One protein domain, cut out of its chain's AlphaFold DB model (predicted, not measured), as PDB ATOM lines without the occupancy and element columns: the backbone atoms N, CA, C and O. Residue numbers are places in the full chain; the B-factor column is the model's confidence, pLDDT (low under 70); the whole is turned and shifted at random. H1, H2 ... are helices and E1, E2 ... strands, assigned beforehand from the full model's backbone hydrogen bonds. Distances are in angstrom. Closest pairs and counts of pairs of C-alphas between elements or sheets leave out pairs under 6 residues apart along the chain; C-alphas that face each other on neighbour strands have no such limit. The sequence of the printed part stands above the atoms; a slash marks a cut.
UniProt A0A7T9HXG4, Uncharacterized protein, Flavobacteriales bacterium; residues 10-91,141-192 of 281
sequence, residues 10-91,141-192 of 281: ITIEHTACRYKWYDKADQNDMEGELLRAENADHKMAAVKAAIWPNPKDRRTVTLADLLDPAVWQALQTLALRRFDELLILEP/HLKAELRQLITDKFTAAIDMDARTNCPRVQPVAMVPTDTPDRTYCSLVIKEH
ATOM      1  N   ILE A  10       9.058 -45.564  28.776       77.00
ATOM      2  CA  ILE A  10      10.006 -44.853  27.933       77.00
ATOM      3  C   ILE A  10       9.256 -43.811  27.108       77.00
ATOM      4  O   ILE A  10       8.211 -44.090  26.518       77.00
ATOM      5  N   THR A  11       9.829 -42.612  27.003       78.38
ATOM      6  CA  THR A  11       9.385 -41.588  26.050       78.38
ATOM      7  C   THR A  11      10.539 -41.186  25.142       78.38
ATOM      8  O   THR A  11      11.639 -40.893  25.603       78.38
ATOM      9  N   ILE A  12      10.276 -41.137  23.838       75.06
ATOM     10  CA  ILE A  12      11.224 -40.678  22.827       75.06
ATOM     11  C   ILE A  12      10.643 -39.445  22.150       75.06
ATOM     12  O   ILE A  12       9.624 -39.525  21.465       75.06
ATOM     13  N   GLU A  13      11.309 -38.305  22.313       77.56
ATOM     14  CA  GLU A  13      10.946 -37.075  21.615       77.56
ATOM     15  C   GLU A  13      11.747 -36.914  20.323       77.56
ATOM     16  O   GLU A  13      12.980 -36.955  20.312       77.56
ATOM     17  N   HIS A  14      11.029 -36.686  19.231       71.12
ATOM     18  CA  HIS A  14      11.565 -36.314  17.934       71.12
ATOM     19  C   HIS A  14      10.920 -34.998  17.476       71.12
ATOM     20  O   HIS A  14       9.836 -34.611  17.912       71.12
ATOM     21  N   THR A  15      11.577 -34.278  16.570       73.25
ATOM     22  CA  THR A  15      11.080 -32.975  16.093       73.25
ATOM     23  C   THR A  15       9.718 -33.084  15.401       73.25
ATOM     24  O   THR A  15       8.900 -32.167  15.482       73.25
ATOM     25  N   ALA A  16       9.462 -34.214  14.735       72.38
ATOM     26  CA  ALA A  16       8.217 -34.480  14.018       72.38
ATOM     27  C   ALA A  16       7.171 -35.255  14.837       72.38
ATOM     28  O   ALA A  16       5.979 -35.119  14.560       72.38
ATOM     29  N   CYS A  17       7.596 -36.052  15.816       78.00
ATOM     30  CA  CYS A  17       6.724 -36.983  16.527       78.00
ATOM     31  C   CYS A  17       7.247 -37.325  17.928       78.00
ATOM     32  O   CYS A  17       8.402 -37.069  18.257       78.00
ATOM     33  N   ARG A  18       6.401 -37.930  18.754       83.38
ATOM     34  CA  ARG A  18       6.726 -38.413  20.097       83.38
ATOM     35  C   ARG A  18       6.270 -39.860  20.231       83.38
ATOM     36  O   ARG A  18       5.113 -40.153  19.951       83.38
ATOM     37  N   TYR A  19       7.152 -40.733  20.706       81.44
ATOM     38  CA  TYR A  19       6.825 -42.123  21.023       81.44
ATOM     39  C   TYR A  19       6.747 -42.308  22.527       81.44
ATOM     40  O   TYR A  19       7.600 -41.791  23.248       81.44
ATOM     41  N   LYS A  20       5.758 -43.063  22.999       83.75
ATOM     42  CA  LYS A  20       5.645 -43.471  24.400       83.75
ATOM     43  C   LYS A  20       5.373 -44.958  24.480       83.75
ATOM     44  O   LYS A  20       4.547 -45.467  23.735       83.75
ATOM     45  N   TRP A  21       6.077 -45.627  25.372       82.75
ATOM     46  CA  TRP A  21       5.957 -47.051  25.644       82.75
ATOM     47  C   TRP A  21       5.863 -47.189  27.146       82.75
ATOM     48  O   TRP A  21       6.824 -46.846  27.824       82.75
ATOM     49  N   TYR A  22       4.716 -47.579  27.681       84.25
ATOM     50  CA  TYR A  22       4.528 -47.564  29.128       84.25
ATOM     51  C   TYR A  22       3.528 -48.604  29.597       84.25
ATOM     52  O   TYR A  22       2.641 -49.013  28.844       84.25
ATOM     53  N   ASP A  23       3.677 -48.997  30.856       84.44
ATOM     54  CA  ASP A  23       2.719 -49.849  31.536       84.44
ATOM     55  C   ASP A  23       1.435 -49.053  31.807       84.44
ATOM     56  O   ASP A  23       1.372 -48.130  32.627       84.44
ATOM     57  N   LYS A  24       0.402 -49.370  31.028       86.81
ATOM     58  CA  LYS A  24      -0.912 -48.749  31.130       86.81
ATOM     59  C   LYS A  24      -1.738 -49.385  32.242       86.81
ATOM     60  O   LYS A  24      -2.625 -48.694  32.743       86.81
ATOM     61  N   ALA A  25      -1.479 -50.641  32.610       83.31
ATOM     62  CA  ALA A  25      -2.159 -51.275  33.731       83.31
ATOM     63  C   ALA A  25      -1.739 -50.582  35.031       83.31
ATOM     64  O   ALA A  25      -2.595 -50.033  35.723       83.31
ATOM     65  N   ASP A  26      -0.431 -50.446  35.257       83.31
ATOM     66  CA  ASP A  26       0.131 -49.726  36.405       83.31
ATOM     67  C   ASP A  26      -0.328 -48.257  36.454       83.31
ATOM     68  O   ASP A  26      -0.798 -47.772  37.485       83.31
ATOM     69  N   GLN A  27      -0.318 -47.554  35.310       82.31
ATOM     70  CA  GLN A  27      -0.805 -46.171  35.244       82.31
ATOM     71  C   GLN A  27      -2.255 -46.013  35.749       82.31
ATOM     72  O   GLN A  27      -2.605 -44.957  36.290       82.31
ATOM     73  N   ASN A  28      -3.106 -47.019  35.527       82.00
ATOM     74  CA  ASN A  28      -4.529 -46.980  35.874       82.00
ATOM     75  C   ASN A  28      -4.880 -47.844  37.091       82.00
ATOM     76  O   ASN A  28      -6.067 -47.997  37.367       82.00
ATOM     77  N   ASP A  29      -3.884 -48.359  37.823       84.38
ATOM     78  CA  ASP A  29      -4.086 -49.228  38.992       84.38
ATOM     79  C   ASP A  29      -4.933 -50.473  38.652       84.38
ATOM     80  O   ASP A  29      -5.813 -50.881  39.407       84.38
ATOM     81  N   MET A  30      -4.719 -51.035  37.459       80.94
ATOM     82  CA  MET A  30      -5.440 -52.205  36.959       80.94
ATOM     83  C   MET A  30      -4.646 -53.484  37.225       80.94
ATOM     84  O   MET A  30      -3.427 -53.504  37.077       80.94
ATOM     85  N   GLU A  31      -5.347 -54.570  37.544       85.62
ATOM     86  CA  GLU A  31      -4.741 -55.901  37.584       85.62
ATOM     87  C   GLU A  31      -4.439 -56.405  36.161       85.62
ATOM     88  O   GLU A  31      -5.262 -56.265  35.251       85.62
ATOM     89  N   GLY A  32      -3.265 -57.016  35.981       83.25
ATOM     90  CA  GLY A  32      -2.816 -57.619  34.722       83.25
ATOM     91  C   GLY A  32      -1.703 -56.845  34.010       83.25
ATOM     92  O   GLY A  32      -1.198 -55.843  34.503       83.25
ATOM     93  N   GLU A  33      -1.316 -57.331  32.830       84.94
ATOM     94  CA  GLU A  33      -0.223 -56.774  32.026       84.94
ATOM     95  C   GLU A  33      -0.788 -56.026  30.810       84.94
ATOM     96  O   GLU A  33      -1.431 -56.616  29.940       84.94
ATOM     97  N   LEU A  34      -0.557 -54.709  30.731       82.94
ATOM     98  CA  LEU A  34      -0.991 -53.901  29.588       82.94
ATOM     99  C   LEU A  34       0.084 -52.899  29.175       82.94
ATOM    100  O   LEU A  34       0.115 -51.761  29.638       82.94
ATOM    101  N   LEU A  35       0.912 -53.288  28.212       82.19
ATOM    102  CA  LEU A  35       1.829 -52.363  27.558       82.19
ATOM    103  C   LEU A  35       1.072 -51.494  26.546       82.19
ATOM    104  O   LEU A  35       0.373 -52.003  25.668       82.19
ATOM    105  N   ARG A  36       1.248 -50.172  26.620       83.19
ATOM    106  CA  ARG A  36       0.766 -49.250  25.589       83.19
ATOM    107  C   ARG A  36       1.920 -48.630  24.816       83.19
ATOM    108  O   ARG A  36       2.789 -47.989  25.399       83.19
ATOM    109  N   ALA A  37       1.840 -48.742  23.493       82.12
ATOM    110  CA  ALA A  37       2.647 -47.984  22.549       82.12
ATOM    111  C   ALA A  37       1.816 -46.831  21.960       82.12
ATOM    112  O   ALA A  37       0.756 -47.050  21.377       82.12
ATOM    113  N   GLU A  38       2.296 -45.598  22.101       84.19
ATOM    114  CA  GLU A  38       1.702 -44.399  21.508       84.19
ATOM    115  C   GLU A  38       2.704 -43.739  20.560       84.19
ATOM    116  O   GLU A  38       3.881 -43.584  20.890       84.19
ATOM    117  N   ASN A  39       2.218 -43.302  19.400       83.19
ATOM    118  CA  ASN A  39       2.946 -42.439  18.479       83.19
ATOM    119  C   ASN A  39       2.110 -41.180  18.228       83.19
ATOM    120  O   ASN A  39       0.986 -41.265  17.738       83.19
ATOM    121  N   ALA A  40       2.652 -40.020  18.580       83.88
ATOM    122  CA  ALA A  40       2.009 -38.727  18.407       83.88
ATOM    123  C   ALA A  40       2.782 -37.882  17.387       83.88
ATOM    124  O   ALA A  40       3.867 -37.391  17.687       83.88
ATOM    125  N   ASP A  41       2.221 -37.668  16.198       81.69
ATOM    126  CA  ASP A  41       2.780 -36.773  15.177       81.69
ATOM    127  C   ASP A  41       2.391 -35.307  15.448       81.69
ATOM    128  O   ASP A  41       1.221 -34.935  15.397       81.69
ATOM    129  N   HIS A  42       3.369 -34.421  15.671       76.38
ATOM    130  CA  HIS A  42       3.119 -33.038  16.118       76.38
ATOM    131  C   HIS A  42       2.499 -32.118  15.053       76.38
ATOM    132  O   HIS A  42       1.969 -31.060  15.384       76.38
ATOM    133  N   LYS A  43       2.609 -32.461  13.764       75.25
ATOM    134  CA  LYS A  43       2.194 -31.580  12.650       75.25
ATOM    135  C   LYS A  43       1.206 -32.221  11.682       75.25
ATOM    136  O   LYS A  43       0.947 -31.641  10.631       75.25
ATOM    137  N   MET A  44       0.712 -33.426  11.978       79.94
ATOM    138  CA  MET A  44      -0.154 -34.226  11.096       79.94
ATOM    139  C   MET A  44       0.383 -34.443   9.669       79.94
ATOM    140  O   MET A  44      -0.309 -35.037   8.860       79.94
ATOM    141  N   ALA A  45       1.591 -33.986   9.325       82.06
ATOM    142  CA  ALA A  45       2.099 -34.015   7.958       82.06
ATOM    143  C   ALA A  45       2.373 -35.446   7.489       82.06
ATOM    144  O   ALA A  45       2.013 -35.796   6.373       82.06
ATOM    145  N   ALA A  46       2.958 -36.280   8.355       82.75
ATOM    146  CA  ALA A  46       3.204 -37.688   8.059       82.75
ATOM    147  C   ALA A  46       1.893 -38.480   7.966       82.75
ATOM    148  O   ALA A  46       1.705 -39.229   7.016       82.75
ATOM    149  N   VAL A  47       0.962 -38.245   8.898       85.75
ATOM    150  CA  VAL A  47      -0.390 -38.827   8.860       85.75
ATOM    151  C   VAL A  47      -1.125 -38.401   7.589       85.75
ATOM    152  O   VAL A  47      -1.720 -39.232   6.913       85.75
ATOM    153  N   LYS A  48      -1.009 -37.126   7.202       87.31
ATOM    154  CA  LYS A  48      -1.575 -36.617   5.955       87.31
ATOM    155  C   LYS A  48      -0.979 -37.254   4.721       87.31
ATOM    156  O   LYS A  48      -1.725 -37.718   3.877       87.31
ATOM    157  N   ALA A  49       0.339 -37.326   4.636       86.25
ATOM    158  CA  ALA A  49       0.997 -37.980   3.517       86.25
ATOM    159  C   ALA A  49       0.677 -39.485   3.443       86.25
ATOM    160  O   ALA A  49       0.660 -40.039   2.350       86.25
ATOM    161  N   ALA A  50       0.424 -40.140   4.581       87.44
ATOM    162  CA  ALA A  50       0.040 -41.547   4.616       87.44
ATOM    163  C   ALA A  50      -1.389 -41.765   4.094       87.44
ATOM    164  O   ALA A  50      -1.596 -42.640   3.260       87.44
ATOM    165  N   ILE A  51      -2.356 -40.966   4.557       88.75
ATOM    166  CA  ILE A  51      -3.769 -41.117   4.180       88.75
ATOM    167  C   ILE A  51      -4.050 -40.535   2.783       88.75
ATOM    168  O   ILE A  51      -4.750 -41.142   1.976       88.75
ATOM    169  N   TRP A  52      -3.484 -39.364   2.477       87.94
ATOM    170  CA  TRP A  52      -3.624 -38.663   1.199       87.94
ATOM    171  C   TRP A  52      -2.242 -38.502   0.547       87.94
ATOM    172  O   TRP A  52      -1.590 -37.465   0.698       87.94
ATOM    173  N   PRO A  53      -1.766 -39.508  -0.206       83.81
ATOM    174  CA  PRO A  53      -0.425 -39.484  -0.790       83.81
ATOM    175  C   PRO A  53      -0.262 -38.434  -1.895       83.81
ATOM    176  O   PRO A  53       0.859 -38.044  -2.215       83.81
ATOM    177  N   ASN A  54      -1.359 -37.945  -2.481       84.56
ATOM    178  CA  ASN A  54      -1.299 -36.859  -3.451       84.56
ATOM    179  C   ASN A  54      -1.021 -35.525  -2.729       84.56
ATOM    180  O   ASN A  54      -1.906 -35.017  -2.044       84.56
ATOM    181  N   PRO A  55       0.141 -34.877  -2.933       75.56
ATOM    182  CA  PRO A  55       0.490 -33.634  -2.239       75.56
ATOM    183  C   PRO A  55      -0.384 -32.437  -2.640       75.56
ATOM    184  O   PRO A  55      -0.354 -31.396  -1.982       75.56
ATOM    185  N   LYS A  56      -1.153 -32.549  -3.733       81.75
ATOM    186  CA  LYS A  56      -2.154 -31.545  -4.123       81.75
ATOM    187  C   LYS A  56      -3.449 -31.676  -3.326       81.75
ATOM    188  O   LYS A  56      -4.269 -30.761  -3.363       81.75
ATOM    189  N   ASP A  57      -3.633 -32.786  -2.621       79.81
ATOM    190  CA  ASP A  57      -4.788 -33.018  -1.776       79.81
ATOM    191  C   ASP A  57      -4.695 -32.156  -0.514       79.81
ATOM    192  O   ASP A  57      -3.791 -32.289   0.312       79.81
ATOM    193  N   ARG A  58      -5.623 -31.205  -0.394       76.50
ATOM    194  CA  ARG A  58      -5.691 -30.260   0.729       76.50
ATOM    195  C   ARG A  58      -6.752 -30.650   1.752       76.50
ATOM    196  O   ARG A  58      -7.098 -29.821   2.597       76.50
ATOM    197  N   ARG A  59      -7.280 -31.877   1.684       82.25
ATOM    198  CA  ARG A  59      -8.266 -32.364   2.648       82.25
ATOM    199  C   ARG A  59      -7.719 -32.308   4.076       82.25
ATOM    200  O   ARG A  59      -6.516 -32.409   4.346       82.25
ATOM    201  N   THR A  60      -8.632 -32.057   5.003       82.31
ATOM    202  CA  THR A  60      -8.330 -32.062   6.432       82.31
ATOM    203  C   THR A  60      -8.636 -33.445   6.972       82.31
ATOM    204  O   THR A  60      -9.688 -33.984   6.656       82.31
ATOM    205  N   VAL A  61      -7.723 -33.984   7.783       83.62
ATOM    206  CA  VAL A  61      -7.947 -35.230   8.523       83.62
ATOM    207  C   VAL A  61      -9.061 -34.991   9.520       83.62
ATOM    208  O   VAL A  61      -8.976 -34.052  10.316       83.62
ATOM    209  N   THR A  62     -10.054 -35.855   9.527       85.38
ATOM    210  CA  THR A  62     -11.137 -35.856  10.500       85.38
ATOM    211  C   THR A  62     -11.266 -37.236  11.130       85.38
ATOM    212  O   THR A  62     -10.766 -38.228  10.608       85.38
ATOM    213  N   LEU A  63     -11.959 -37.319  12.267       81.25
ATOM    214  CA  LEU A  63     -12.257 -38.612  12.888       81.25
ATOM    215  C   LEU A  63     -13.140 -39.496  11.997       81.25
ATOM    216  O   LEU A  63     -13.045 -40.713  12.086       81.25
ATOM    217  N   ALA A  64     -13.957 -38.898  11.124       82.88
ATOM    218  CA  ALA A  64     -14.808 -39.635  10.195       82.88
ATOM    219  C   ALA A  64     -14.003 -40.427   9.153       82.88
ATOM    220  O   ALA A  64     -14.489 -41.443   8.669       82.88
ATOM    221  N   ASP A  65     -12.765 -40.016   8.854       85.00
ATOM    222  CA  ASP A  65     -11.887 -40.761   7.945       85.00
ATOM    223  C   ASP A  65     -11.537 -42.152   8.507       85.00
ATOM    224  O   ASP A  65     -11.254 -43.068   7.747       85.00
ATOM    225  N   LEU A  66     -11.618 -42.358   9.830       85.44
ATOM    226  CA  LEU A  66     -11.401 -43.670  10.456       85.44
ATOM    227  C   LEU A  66     -12.518 -44.684  10.161       85.44
ATOM    228  O   LEU A  66     -12.399 -45.829  10.575       85.44
ATOM    229  N   LEU A  67     -13.593 -44.287   9.477       84.25
ATOM    230  CA  LEU A  67     -14.621 -45.210   8.982       84.25
ATOM    231  C   LEU A  67     -14.215 -45.890   7.665       84.25
ATOM    232  O   LEU A  67     -14.920 -46.773   7.186       84.25
ATOM    233  N   ASP A  68     -13.120 -45.447   7.042       85.94
ATOM    234  CA  ASP A  68     -12.574 -46.058   5.836       85.94
ATOM    235  C   ASP A  68     -11.451 -47.050   6.207       85.94
ATOM    236  O   ASP A  68     -10.397 -46.642   6.714       85.94
ATOM    237  N   PRO A  69     -11.608 -48.355   5.914       86.88
ATOM    238  CA  PRO A  69     -10.564 -49.354   6.133       86.88
ATOM    239  C   PRO A  69      -9.215 -49.008   5.485       86.88
ATOM    240  O   PRO A  69      -8.163 -49.375   6.015       86.88
ATOM    241  N   ALA A  70      -9.208 -48.279   4.363       87.81
ATOM    242  CA  ALA A  70      -7.972 -47.851   3.710       87.81
ATOM    243  C   ALA A  70      -7.170 -46.869   4.583       87.81
ATOM    244  O   ALA A  70      -5.936 -46.897   4.585       87.81
ATOM    245  N   VAL A  71      -7.854 -46.041   5.379       89.50
ATOM    246  CA  VAL A  71      -7.221 -45.118   6.331       89.50
ATOM    247  C   VAL A  71      -6.524 -45.900   7.438       89.50
ATOM    248  O   VAL A  71      -5.372 -45.607   7.758       89.50
ATOM    249  N   TRP A  72      -7.155 -46.948   7.971       89.12
ATOM    250  CA  TRP A  72      -6.524 -47.832   8.954       89.12
ATOM    251  C   TRP A  72      -5.284 -48.538   8.408       89.12
ATOM    252  O   TRP A  72      -4.266 -48.586   9.097       89.12
ATOM    253  N   GLN A  73      -5.322 -49.022   7.165       90.25
ATOM    254  CA  GLN A  73      -4.157 -49.632   6.509       90.25
ATOM    255  C   GLN A  73      -3.010 -48.627   6.315       90.25
ATOM    256  O   GLN A  73      -1.839 -48.947   6.556       90.25
ATOM    257  N   ALA A  74      -3.329 -47.389   5.928       90.44
ATOM    258  CA  ALA A  74      -2.347 -46.315   5.814       90.44
ATOM    259  C   ALA A  74      -1.718 -45.970   7.177       90.44
ATOM    260  O   ALA A  74      -0.495 -45.833   7.286       90.44
ATOM    261  N   LEU A  75      -2.534 -45.887   8.233       89.94
ATOM    262  CA  LEU A  75      -2.074 -45.644   9.602       89.94
ATOM    263  C   LEU A  75      -1.237 -46.807  10.149       89.94
ATOM    264  O   LEU A  75      -0.199 -46.553  10.759       89.94
ATOM    265  N   GLN A  76      -1.629 -48.058   9.887       90.69
ATOM    266  CA  GLN A  76      -0.850 -49.252  10.224       90.69
ATOM    267  C   GLN A  76       0.525 -49.187   9.559       90.69
ATOM    268  O   GLN A  76       1.546 -49.322  10.230       90.69
ATOM    269  N   THR A  77       0.566 -48.907   8.255       91.19
ATOM    270  CA  THR A  77       1.816 -48.786   7.494       91.19
ATOM    271  C   THR A  77       2.719 -47.698   8.072       91.19
ATOM    272  O   THR A  77       3.916 -47.918   8.268       91.19
ATOM    273  N   LEU A  78       2.156 -46.528   8.392       88.81
ATOM    274  CA  LEU A  78       2.896 -45.437   9.023       88.81
ATOM    275  C   LEU A  78       3.433 -45.846  10.403       88.81
ATOM    276  O   LEU A  78       4.620 -45.657  10.671       88.81
ATOM    277  N   ALA A  79       2.590 -46.422  11.261       87.19
ATOM    278  CA  ALA A  79       2.964 -46.860  12.602       87.19
ATOM    279  C   ALA A  79       4.076 -47.915  12.566       87.19
ATOM    280  O   ALA A  79       5.080 -47.769  13.262       87.19
ATOM    281  N   LEU A  80       3.949 -48.923  11.702       89.00
ATOM    282  CA  LEU A  80       4.947 -49.972  11.506       89.00
ATOM    283  C   LEU A  80       6.264 -49.417  10.956       89.00
ATOM    284  O   LEU A  80       7.327 -49.761  11.468       89.00
ATOM    285  N   ARG A  81       6.219 -48.495   9.985       86.75
ATOM    286  CA  ARG A  81       7.421 -47.816   9.474       86.75
ATOM    287  C   ARG A  81       8.159 -47.076  10.587       86.75
ATOM    288  O   ARG A  81       9.384 -47.123  10.646       86.75
ATOM    289  N   ARG A  82       7.430 -46.389  11.468       84.06
ATOM    290  CA  ARG A  82       8.010 -45.700  12.627       84.06
ATOM    291  C   ARG A  82       8.560 -46.662  13.669       84.06
ATOM    292  O   ARG A  82       9.643 -46.440  14.200       84.06
ATOM    293  N   PHE A  83       7.834 -47.738  13.939       86.12
ATOM    294  CA  PHE A  83       8.278 -48.791  14.837       86.12
ATOM    295  C   PHE A  83       9.587 -49.428  14.350       86.12
ATOM    296  O   PHE A  83      10.519 -49.621  15.129       86.12
ATOM    297  N   ASP A  84       9.717 -49.655  13.042       86.00
ATOM    298  CA  ASP A  84      10.935 -50.206  12.452       86.00
ATOM    299  C   ASP A  84      12.147 -49.294  12.641       86.00
ATOM    300  O   ASP A  84      13.268 -49.803  12.749       86.00
ATOM    301  N   GLU A  85      11.938 -47.973  12.734       81.88
ATOM    302  CA  GLU A  85      12.986 -46.986  13.009       81.88
ATOM    303  C   GLU A  85      13.572 -47.125  14.424       81.88
ATOM    304  O   GLU A  85      14.746 -46.777  14.596       81.88
ATOM    305  N   LEU A  86      12.837 -47.700  15.385       81.81
ATOM    306  CA  LEU A  86      13.293 -47.913  16.762       81.81
ATOM    307  C   LEU A  86      14.446 -48.925  16.838       81.81
ATOM    308  O   LEU A  86      14.489 -49.915  16.102       81.81
ATOM    309  N   LEU A  87      15.370 -48.684  17.765       83.12
ATOM    310  CA  LEU A  87      16.389 -49.648  18.173       83.12
ATOM    311  C   LEU A  87      15.932 -50.270  19.491       83.12
ATOM    312  O   LEU A  87      15.754 -49.551  20.470       83.12
ATOM    313  N   ILE A  88      15.711 -51.582  19.489       83.50
ATOM    314  CA  ILE A  88      15.292 -52.348  20.664       83.50
ATOM    315  C   ILE A  88      16.383 -53.382  20.906       83.50
ATOM    316  O   ILE A  88      16.651 -54.193  20.021       83.50
ATOM    317  N   LEU A  89      17.038 -53.305  22.062       84.94
ATOM    318  CA  LEU A  89      17.963 -54.337  22.518       84.94
ATOM    319  C   LEU A  89      17.208 -55.308  23.417       84.94
ATOM    320  O   LEU A  89      16.497 -54.880  24.325       84.94
ATOM    321  N   GLU A  90      17.375 -56.599  23.157       83.56
ATOM    322  CA  GLU A  90      16.816 -57.654  23.997       83.56
ATOM    323  C   GLU A  90      17.608 -57.751  25.311       83.56
ATOM    324  O   GLU A  90      18.844 -57.722  25.277       83.56
ATOM    325  N   PRO A  91      16.934 -57.849  26.471       79.50
ATOM    326  CA  PRO A  91      17.611 -57.951  27.764       79.50
ATOM    327  C   PRO A  91      18.377 -59.272  27.922       79.50
ATOM    328  O   PRO A  91      19.338 -59.340  28.681       79.50
ATOM    329  N   HIS A 141      13.402 -62.556  20.051       84.75
ATOM    330  CA  HIS A 141      13.008 -61.820  18.843       84.75
ATOM    331  C   HIS A 141      11.966 -60.727  19.147       84.75
ATOM    332  O   HIS A 141      11.080 -60.441  18.338       84.75
ATOM    333  N   LEU A 142      12.097 -60.084  20.313       86.25
ATOM    334  CA  LEU A 142      11.094 -59.214  20.933       86.25
ATOM    335  C   LEU A 142      10.556 -58.147  19.973       86.25
ATOM    336  O   LEU A 142       9.361 -57.863  19.926       86.25
ATOM    337  N   LYS A 143      11.435 -57.539  19.167       87.00
ATOM    338  CA  LYS A 143      11.022 -56.524  18.188       87.00
ATOM    339  C   LYS A 143      10.070 -57.100  17.135       87.00
ATOM    340  O   LYS A 143       9.134 -56.409  16.738       87.00
ATOM    341  N   ALA A 144      10.303 -58.326  16.672       89.19
ATOM    342  CA  ALA A 144       9.436 -58.994  15.708       89.19
ATOM    343  C   ALA A 144       8.087 -59.366  16.340       89.19
ATOM    344  O   ALA A 144       7.051 -59.105  15.733       89.19
ATOM    345  N   GLU A 145       8.088 -59.871  17.575       90.12
ATOM    346  CA  GLU A 145       6.857 -60.177  18.314       90.12
ATOM    347  C   GLU A 145       6.000 -58.922  18.530       90.12
ATOM    348  O   GLU A 145       4.823 -58.894  18.175       90.12
ATOM    349  N   LEU A 146       6.603 -57.831  19.012       89.25
ATOM    350  CA  LEU A 146       5.918 -56.547  19.183       89.25
ATOM    351  C   LEU A 146       5.377 -56.004  17.858       89.25
ATOM    352  O   LEU A 146       4.262 -55.481  17.808       89.25
ATOM    353  N   ARG A 147       6.142 -56.143  16.767       91.25
ATOM    354  CA  ARG A 147       5.686 -55.771  15.423       91.25
ATOM    355  C   ARG A 147       4.436 -56.554  15.026       91.25
ATOM    356  O   ARG A 147       3.503 -55.964  14.475       91.25
ATOM    357  N   GLN A 148       4.425 -57.859  15.288       93.00
ATOM    358  CA  GLN A 148       3.292 -58.723  14.980       93.00
ATOM    359  C   GLN A 148       2.074 -58.338  15.821       93.00
ATOM    360  O   GLN A 148       1.014 -58.102  15.257       93.00
ATOM    361  N   LEU A 149       2.241 -58.115  17.127       90.81
ATOM    362  CA  LEU A 149       1.158 -57.664  18.007       90.81
ATOM    363  C   LEU A 149       0.547 -56.328  17.560       90.81
ATOM    364  O   LEU A 149      -0.673 -56.166  17.574       90.81
ATOM    365  N   ILE A 150       1.375 -55.367  17.131       89.06
ATOM    366  CA  ILE A 150       0.888 -54.109  16.543       89.06
ATOM    367  C   ILE A 150       0.080 -54.410  15.275       89.06
ATOM    368  O   ILE A 150      -1.016 -53.878  15.103       89.06
ATOM    369  N   THR A 151       0.605 -55.272  14.401       92.88
ATOM    370  CA  THR A 151      -0.054 -55.665  13.149       92.88
ATOM    371  C   THR A 151      -1.420 -56.287  13.423       92.88
ATOM    372  O   THR A 151      -2.413 -55.805  12.884       92.88
ATOM    373  N   ASP A 152      -1.489 -57.263  14.326       90.56
ATOM    374  CA  ASP A 152      -2.709 -57.984  14.691       90.56
ATOM    375  C   ASP A 152      -3.766 -57.051  15.287       90.56
ATOM    376  O   ASP A 152      -4.949 -57.172  14.972       90.56
ATOM    377  N   LYS A 153      -3.358 -56.065  16.101       88.44
ATOM    378  CA  LYS A 153      -4.277 -55.050  16.643       88.44
ATOM    379  C   LYS A 153      -4.905 -54.189  15.550       88.44
ATOM    380  O   LYS A 153      -6.097 -53.903  15.629       88.44
ATOM    381  N   PHE A 154      -4.131 -53.785  14.544       88.88
ATOM    382  CA  PHE A 154      -4.665 -53.048  13.396       88.88
ATOM    383  C   PHE A 154      -5.580 -53.923  12.537       88.88
ATOM    384  O   PHE A 154      -6.660 -53.469  12.170       88.88
ATOM    385  N   THR A 155      -5.199 -55.174  12.268       90.06
ATOM    386  CA  THR A 155      -6.038 -56.126  11.524       90.06
ATOM    387  C   THR A 155      -7.376 -56.339  12.227       90.06
ATOM    388  O   THR A 155      -8.423 -56.198  11.607       90.06
ATOM    389  N   ALA A 156      -7.361 -56.556  13.545       87.25
ATOM    390  CA  ALA A 156      -8.581 -56.685  14.332       87.25
ATOM    391  C   ALA A 156      -9.458 -55.422  14.264       87.25
ATOM    392  O   ALA A 156     -10.676 -55.542  14.177       87.25
ATOM    393  N   ALA A 157      -8.864 -54.221  14.278       83.81
ATOM    394  CA  ALA A 157      -9.609 -52.969  14.138       83.81
ATOM    395  C   ALA A 157     -10.271 -52.834  12.755       83.81
ATOM    396  O   ALA A 157     -11.438 -52.466  12.679       83.81
ATOM    397  N   ILE A 158      -9.554 -53.197  11.687       84.38
ATOM    398  CA  ILE A 158     -10.064 -53.203  10.307       84.38
ATOM    399  C   ILE A 158     -11.214 -54.211  10.150       84.38
ATOM    400  O   ILE A 158     -12.231 -53.910   9.527       84.38
ATOM    401  N   ASP A 159     -11.085 -55.394  10.749       81.00
ATOM    402  CA  ASP A 159     -12.089 -56.458  10.657       81.00
ATOM    403  C   ASP A 159     -13.361 -56.165  11.475       81.00
ATOM    404  O   ASP A 159     -14.425 -56.720  11.184       81.00
ATOM    405  N   MET A 160     -13.306 -55.286  12.484       64.00
ATOM    406  CA  MET A 160     -14.509 -54.859  13.216       64.00
ATOM    407  C   MET A 160     -15.469 -54.036  12.339       64.00
ATOM    408  O   MET A 160     -16.687 -54.182  12.485       64.00
ATOM    409  N   ASP A 161     -14.959 -53.275  11.366       55.00
ATOM    410  CA  ASP A 161     -15.790 -52.592  10.360       55.00
ATOM    411  C   ASP A 161     -16.420 -53.579   9.363       55.00
ATOM    412  O   ASP A 161     -17.502 -53.325   8.837       55.00
ATOM    413  N   ALA A 162     -15.851 -54.777   9.169       49.84
ATOM    414  CA  ALA A 162     -16.531 -55.833   8.410       49.84
ATOM    415  C   ALA A 162     -17.798 -56.355   9.122       49.84
ATOM    416  O   ALA A 162     -18.652 -56.973   8.487       49.84
ATOM    417  N   ARG A 163     -17.944 -56.100  10.434       47.94
ATOM    418  CA  ARG A 163     -19.123 -56.477  11.236       47.94
ATOM    419  C   ARG A 163     -20.128 -55.340  11.424       47.94
ATOM    420  O   ARG A 163     -21.243 -55.600  11.873       47.94
ATOM    421  N   THR A 164     -19.779 -54.103  11.072       49.94
ATOM    422  CA  THR A 164     -20.691 -52.953  11.117       49.94
ATOM    423  C   THR A 164     -20.812 -52.347   9.725       49.94
ATOM    424  O   THR A 164     -19.942 -51.630   9.259       49.94
ATOM    425  N   ASN A 165     -21.909 -52.688   9.040       45.38
ATOM    426  CA  ASN A 165     -22.241 -52.272   7.674       45.38
ATOM    427  C   ASN A 165     -22.093 -50.751   7.446       45.38
ATOM    428  O   ASN A 165     -23.067 -50.010   7.571       45.38
ATOM    429  N   CYS A 166     -20.910 -50.293   7.040       41.12
ATOM    430  CA  CYS A 166     -20.728 -49.015   6.359       41.12
ATOM    431  C   CYS A 166     -20.452 -49.277   4.869       41.12
ATOM    432  O   CYS A 166     -19.694 -50.191   4.530       41.12
ATOM    433  N   PRO A 167     -21.093 -48.532   3.949       43.47
ATOM    434  CA  PRO A 167     -20.974 -48.774   2.520       43.47
ATOM    435  C   PRO A 167     -19.523 -48.595   2.061       43.47
ATOM    436  O   PRO A 167     -18.919 -47.534   2.191       43.47
ATOM    437  N   ARG A 168     -18.993 -49.690   1.518       45.69
ATOM    438  CA  ARG A 168     -17.635 -49.873   1.006       45.69
ATOM    439  C   ARG A 168     -17.282 -48.785  -0.018       45.69
ATOM    440  O   ARG A 168     -17.850 -48.759  -1.110       45.69
ATOM    441  N   VAL A 169     -16.313 -47.929   0.297       46.41
ATOM    442  CA  VAL A 169     -15.608 -47.128  -0.715       46.41
ATOM    443  C   VAL A 169     -14.592 -48.047  -1.401       46.41
ATOM    444  O   VAL A 169     -13.999 -48.917  -0.760       46.41
ATOM    445  N   GLN A 170     -14.452 -47.938  -2.725       40.88
ATOM    446  CA  GLN A 170     -13.532 -48.797  -3.475       40.88
ATOM    447  C   GLN A 170     -12.075 -48.583  -3.028       40.88
ATOM    448  O   GLN A 170     -11.704 -47.449  -2.718       40.88
ATOM    449  N   PRO A 171     -11.235 -49.638  -3.035       43.00
ATOM    450  CA  PRO A 171      -9.850 -49.537  -2.604       43.00
ATOM    451  C   PRO A 171      -9.098 -48.539  -3.482       43.00
ATOM    452  O   PRO A 171      -9.064 -48.671  -4.708       43.00
ATOM    453  N   VAL A 172      -8.460 -47.555  -2.854       47.28
ATOM    454  CA  VAL A 172      -7.460 -46.730  -3.531       47.28
ATOM    455  C   VAL A 172      -6.258 -47.627  -3.829       47.28
ATOM    456  O   VAL A 172      -5.782 -48.350  -2.955       47.28
ATOM    457  N   ALA A 173      -5.800 -47.614  -5.081       42.34
ATOM    458  CA  ALA A 173      -4.650 -48.389  -5.530       42.34
ATOM    459  C   ALA A 173      -3.430 -48.159  -4.620       42.34
ATOM    460  O   ALA A 173      -3.176 -47.033  -4.187       42.34
ATOM    461  N   MET A 174      -2.691 -49.242  -4.348       45.81
ATOM    462  CA  MET A 174      -1.498 -49.250  -3.502       45.81
ATOM    463  C   MET A 174      -0.580 -48.058  -3.796       45.81
ATOM    464  O   MET A 174      -0.216 -47.788  -4.942       45.81
ATOM    465  N   VAL A 175      -0.209 -47.356  -2.727       48.19
ATOM    466  CA  VAL A 175       0.662 -46.181  -2.764       48.19
ATOM    467  C   VAL A 175       2.050 -46.575  -3.294       48.19
ATOM    468  O   VAL A 175       2.627 -47.545  -2.797       48.19
ATOM    469  N   PRO A 176       2.629 -45.833  -4.256       44.09
ATOM    470  CA  PRO A 176       4.026 -46.002  -4.642       44.09
ATOM    471  C   PRO A 176       4.963 -45.770  -3.448       44.09
ATOM    472  O   PRO A 176       4.792 -44.826  -2.679       44.09
ATOM    473  N   THR A 177       6.000 -46.597  -3.327       47.78
ATOM    474  CA  THR A 177       7.025 -46.577  -2.263       47.78
ATOM    475  C   THR A 177       7.892 -45.311  -2.197       47.78
ATOM    476  O   THR A 177       8.730 -45.195  -1.303       47.78
ATOM    477  N   ASP A 178       7.674 -44.331  -3.072       41.91
ATOM    478  CA  ASP A 178       8.466 -43.104  -3.154       41.91
ATOM    479  C   ASP A 178       7.879 -41.990  -2.274       41.91
ATOM    480  O   ASP A 178       7.358 -40.977  -2.738       41.91
ATOM    481  N   THR A 179       7.990 -42.160  -0.958       40.44
ATOM    482  CA  THR A 179       7.939 -41.035  -0.009       40.44
ATOM    483  C   THR A 179       9.310 -40.868   0.630       40.44
ATOM    484  O   THR A 179      10.008 -41.868   0.817       40.44
ATOM    485  N   PRO A 180       9.728 -39.630   0.959       39.22
ATOM    486  CA  PRO A 180      11.108 -39.321   1.292       39.22
ATOM    487  C   PRO A 180      11.695 -40.275   2.329       39.22
ATOM    488  O   PRO A 180      11.056 -40.675   3.308       39.22
ATOM    489  N   ASP A 181      12.930 -40.633   2.005       43.41
ATOM    490  CA  ASP A 181      13.833 -41.567   2.647       43.41
ATOM    491  C   ASP A 181      13.815 -41.420   4.181       43.41
ATOM    492  O   ASP A 181      13.680 -40.319   4.715       43.41
ATOM    493  N   ARG A 182      13.907 -42.564   4.870       40.62
ATOM    494  CA  ARG A 182      13.980 -42.754   6.334       40.62
ATOM    495  C   ARG A 182      14.415 -41.506   7.111       40.62
ATOM    496  O   ARG A 182      15.448 -40.908   6.811       40.62
ATOM    497  N   THR A 183      13.709 -41.171   8.190       39.75
ATOM    498  CA  THR A 183      14.173 -40.109   9.089       39.75
ATOM    499  C   THR A 183      15.504 -40.538   9.713       39.75
ATOM    500  O   THR A 183      15.561 -41.468  10.509       39.75
ATOM    501  N   TYR A 184      16.611 -39.886   9.337       41.81
ATOM    502  CA  TYR A 184      17.968 -40.267   9.769       41.81
ATOM    503  C   TYR A 184      18.257 -40.043  11.257       41.81
ATOM    504  O   TYR A 184      19.383 -40.305  11.692       41.81
ATOM    505  N   CYS A 185      17.292 -39.542  12.024       38.50
ATOM    506  CA  CYS A 185      17.416 -39.425  13.466       38.50
ATOM    507  C   CYS A 185      17.034 -40.757  14.104       38.50
ATOM    508  O   CYS A 185      15.865 -41.130  14.123       38.50
ATOM    509  N   SER A 186      18.031 -41.457  14.643       38.06
ATOM    510  CA  SER A 186      17.800 -42.581  15.543       38.06
ATOM    511  C   SER A 186      16.898 -42.109  16.683       38.06
ATOM    512  O   SER A 186      17.246 -41.180  17.414       38.06
ATOM    513  N   LEU A 187      15.726 -42.724  16.795       42.25
ATOM    514  CA  LEU A 187      14.805 -42.526  17.903       42.25
ATOM    515  C   LEU A 187      15.418 -43.207  19.114       42.25
ATOM    516  O   LEU A 187      15.528 -44.432  19.139       42.25
ATOM    517  N   VAL A 188      15.903 -42.410  20.063       43.59
ATOM    518  CA  VAL A 188      16.646 -42.951  21.196       43.59
ATOM    519  C   VAL A 188      15.820 -42.905  22.463       43.59
ATOM    520  O   VAL A 188      15.325 -41.857  22.873       43.59
ATOM    521  N   ILE A 189      15.716 -44.087  23.057       38.62
ATOM    522  CA  ILE A 189      15.109 -44.389  24.341       38.62
ATOM    523  C   ILE A 189      15.836 -43.588  25.422       38.62
ATOM    524  O   ILE A 189      16.997 -43.845  25.726       38.62
ATOM    525  N   LYS A 190      15.155 -42.595  25.994       35.62
ATOM    526  CA  LYS A 190      15.509 -42.069  27.310       35.62
ATOM    527  C   LYS A 190      14.520 -42.670  28.300       35.62
ATOM    528  O   LYS A 190      13.318 -42.441  28.177       35.62
ATOM    529  N   GLU A 191      15.019 -43.437  29.261       33.41
ATOM    530  CA  GLU A 191      14.244 -43.812  30.444       33.41
ATOM    531  C   GLU A 191      13.911 -42.532  31.205       33.41
ATOM    532  O   GLU A 191      14.780 -41.923  31.826       33.41
ATOM    533  N   HIS A 192      12.681 -42.051  31.072       38.53
ATOM    534  CA  HIS A 192      12.142 -40.936  31.836       38.53
ATOM    535  C   HIS A 192      10.734 -41.351  32.248       38.53
ATOM    536  O   HIS A 192       9.932 -41.700  31.381       38.53
TER     537      HIS A 192
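This is residues 10 to 91 and 141 to 192 of the 281 residues of an uncharacterized protein of Flavobacteriales bacterium (UniProt A0A7T9HXG4). A small, slightly uneven sheet of three strands, E1, E2 and E3, lies over one end of a pair of long helices, H4 and H5, which run side by side in opposite ways. H4 is in the middle: its residues 78 to 83 graze the sheet, and the short helix H2 packs on it beyond the sheet, while the unnamed stretch 162 to 192 loops round the outside from H5 back to the free edge of E1. The printed part has 134 residues, with elements in the order E1, E2, H1, E3, H2, H3, H4, H5; the sheet's order is E1, E2, E3, antiparallel, and the class is mixed, helices and strands. The whole is compact, with a radius of gyration of the C-alphas of 16.4 A and spans of 44 by 37 by 27 A.

E2, residues 17 to 23, is the inner strand. E1, residues 10 to 13, forms a hairpin with it, antiparallel at 174 degrees, with N 10 and O 21 2.7 A apart. E3, residues 35 to 41, is antiparallel to E2 at 167 degrees, with N 18 and O 40 2.8 A apart. H4, residues 69 to 85, only grazes the sheet; the closest C-alphas of E3 and H4 are those of Asn 39 and Ala 79, 7.4 A apart. H5, residues 142 to 161, touches H4 at a shallow tilt of 10 degrees, opposite ways, closest at the C-alphas of Pro 69 and Ile 158, 5.7 A. H2, residues 45 to 51, touches H4 at a steep tilt of 47 degrees, opposite ways, closest at the C-alphas of Ala 50 and Ala 74, 5.5 A. H3, residues 63 to 67, is close to H4 but not clearly touching, with the C-alphas of Asp 65 and Val 71 6.6 A apart. H1, residues 24 to 27, only grazes the sheet with its residues 24 to 26. H2 and H5 are apart. In H2 and H4 every O i to N i+4 pair is within hydrogen-bond range; H5 has 15 of 16, H3 has 0 of 1 but 2 of 2 O i to N i+3 pairs, and H1 is too short for an i+4 pair.

E1 begins at C-alpha 10 (10.006, -44.853, 27.933) and spans 10.1 A; E2 spans 20.2 A and E3 19.9 A. H1 spans 4.9 A, H2 10.0 A and H3 8.0 A. H4 spans 24.6 A from C-alpha 69 (-10.564, -49.354, 6.133), and H5 29.6 A, ending at C-alpha 161 (-15.790, -52.592, 10.360).

The two C-alphas farthest apart are those of Glu 31 and Lys 56, 48.4 A. Residues 92 to 140 are not printed, and C-alphas 91 and 141 are 10.8 A apart across this cut. The link from H2 to H3, 11 residues, is long. Residues 190 to 191 pair antiparallel with residues 10 to 11 of E1. Residues 160 to 192 are under 70 in pLDDT; the mean of the printed part is 74.3.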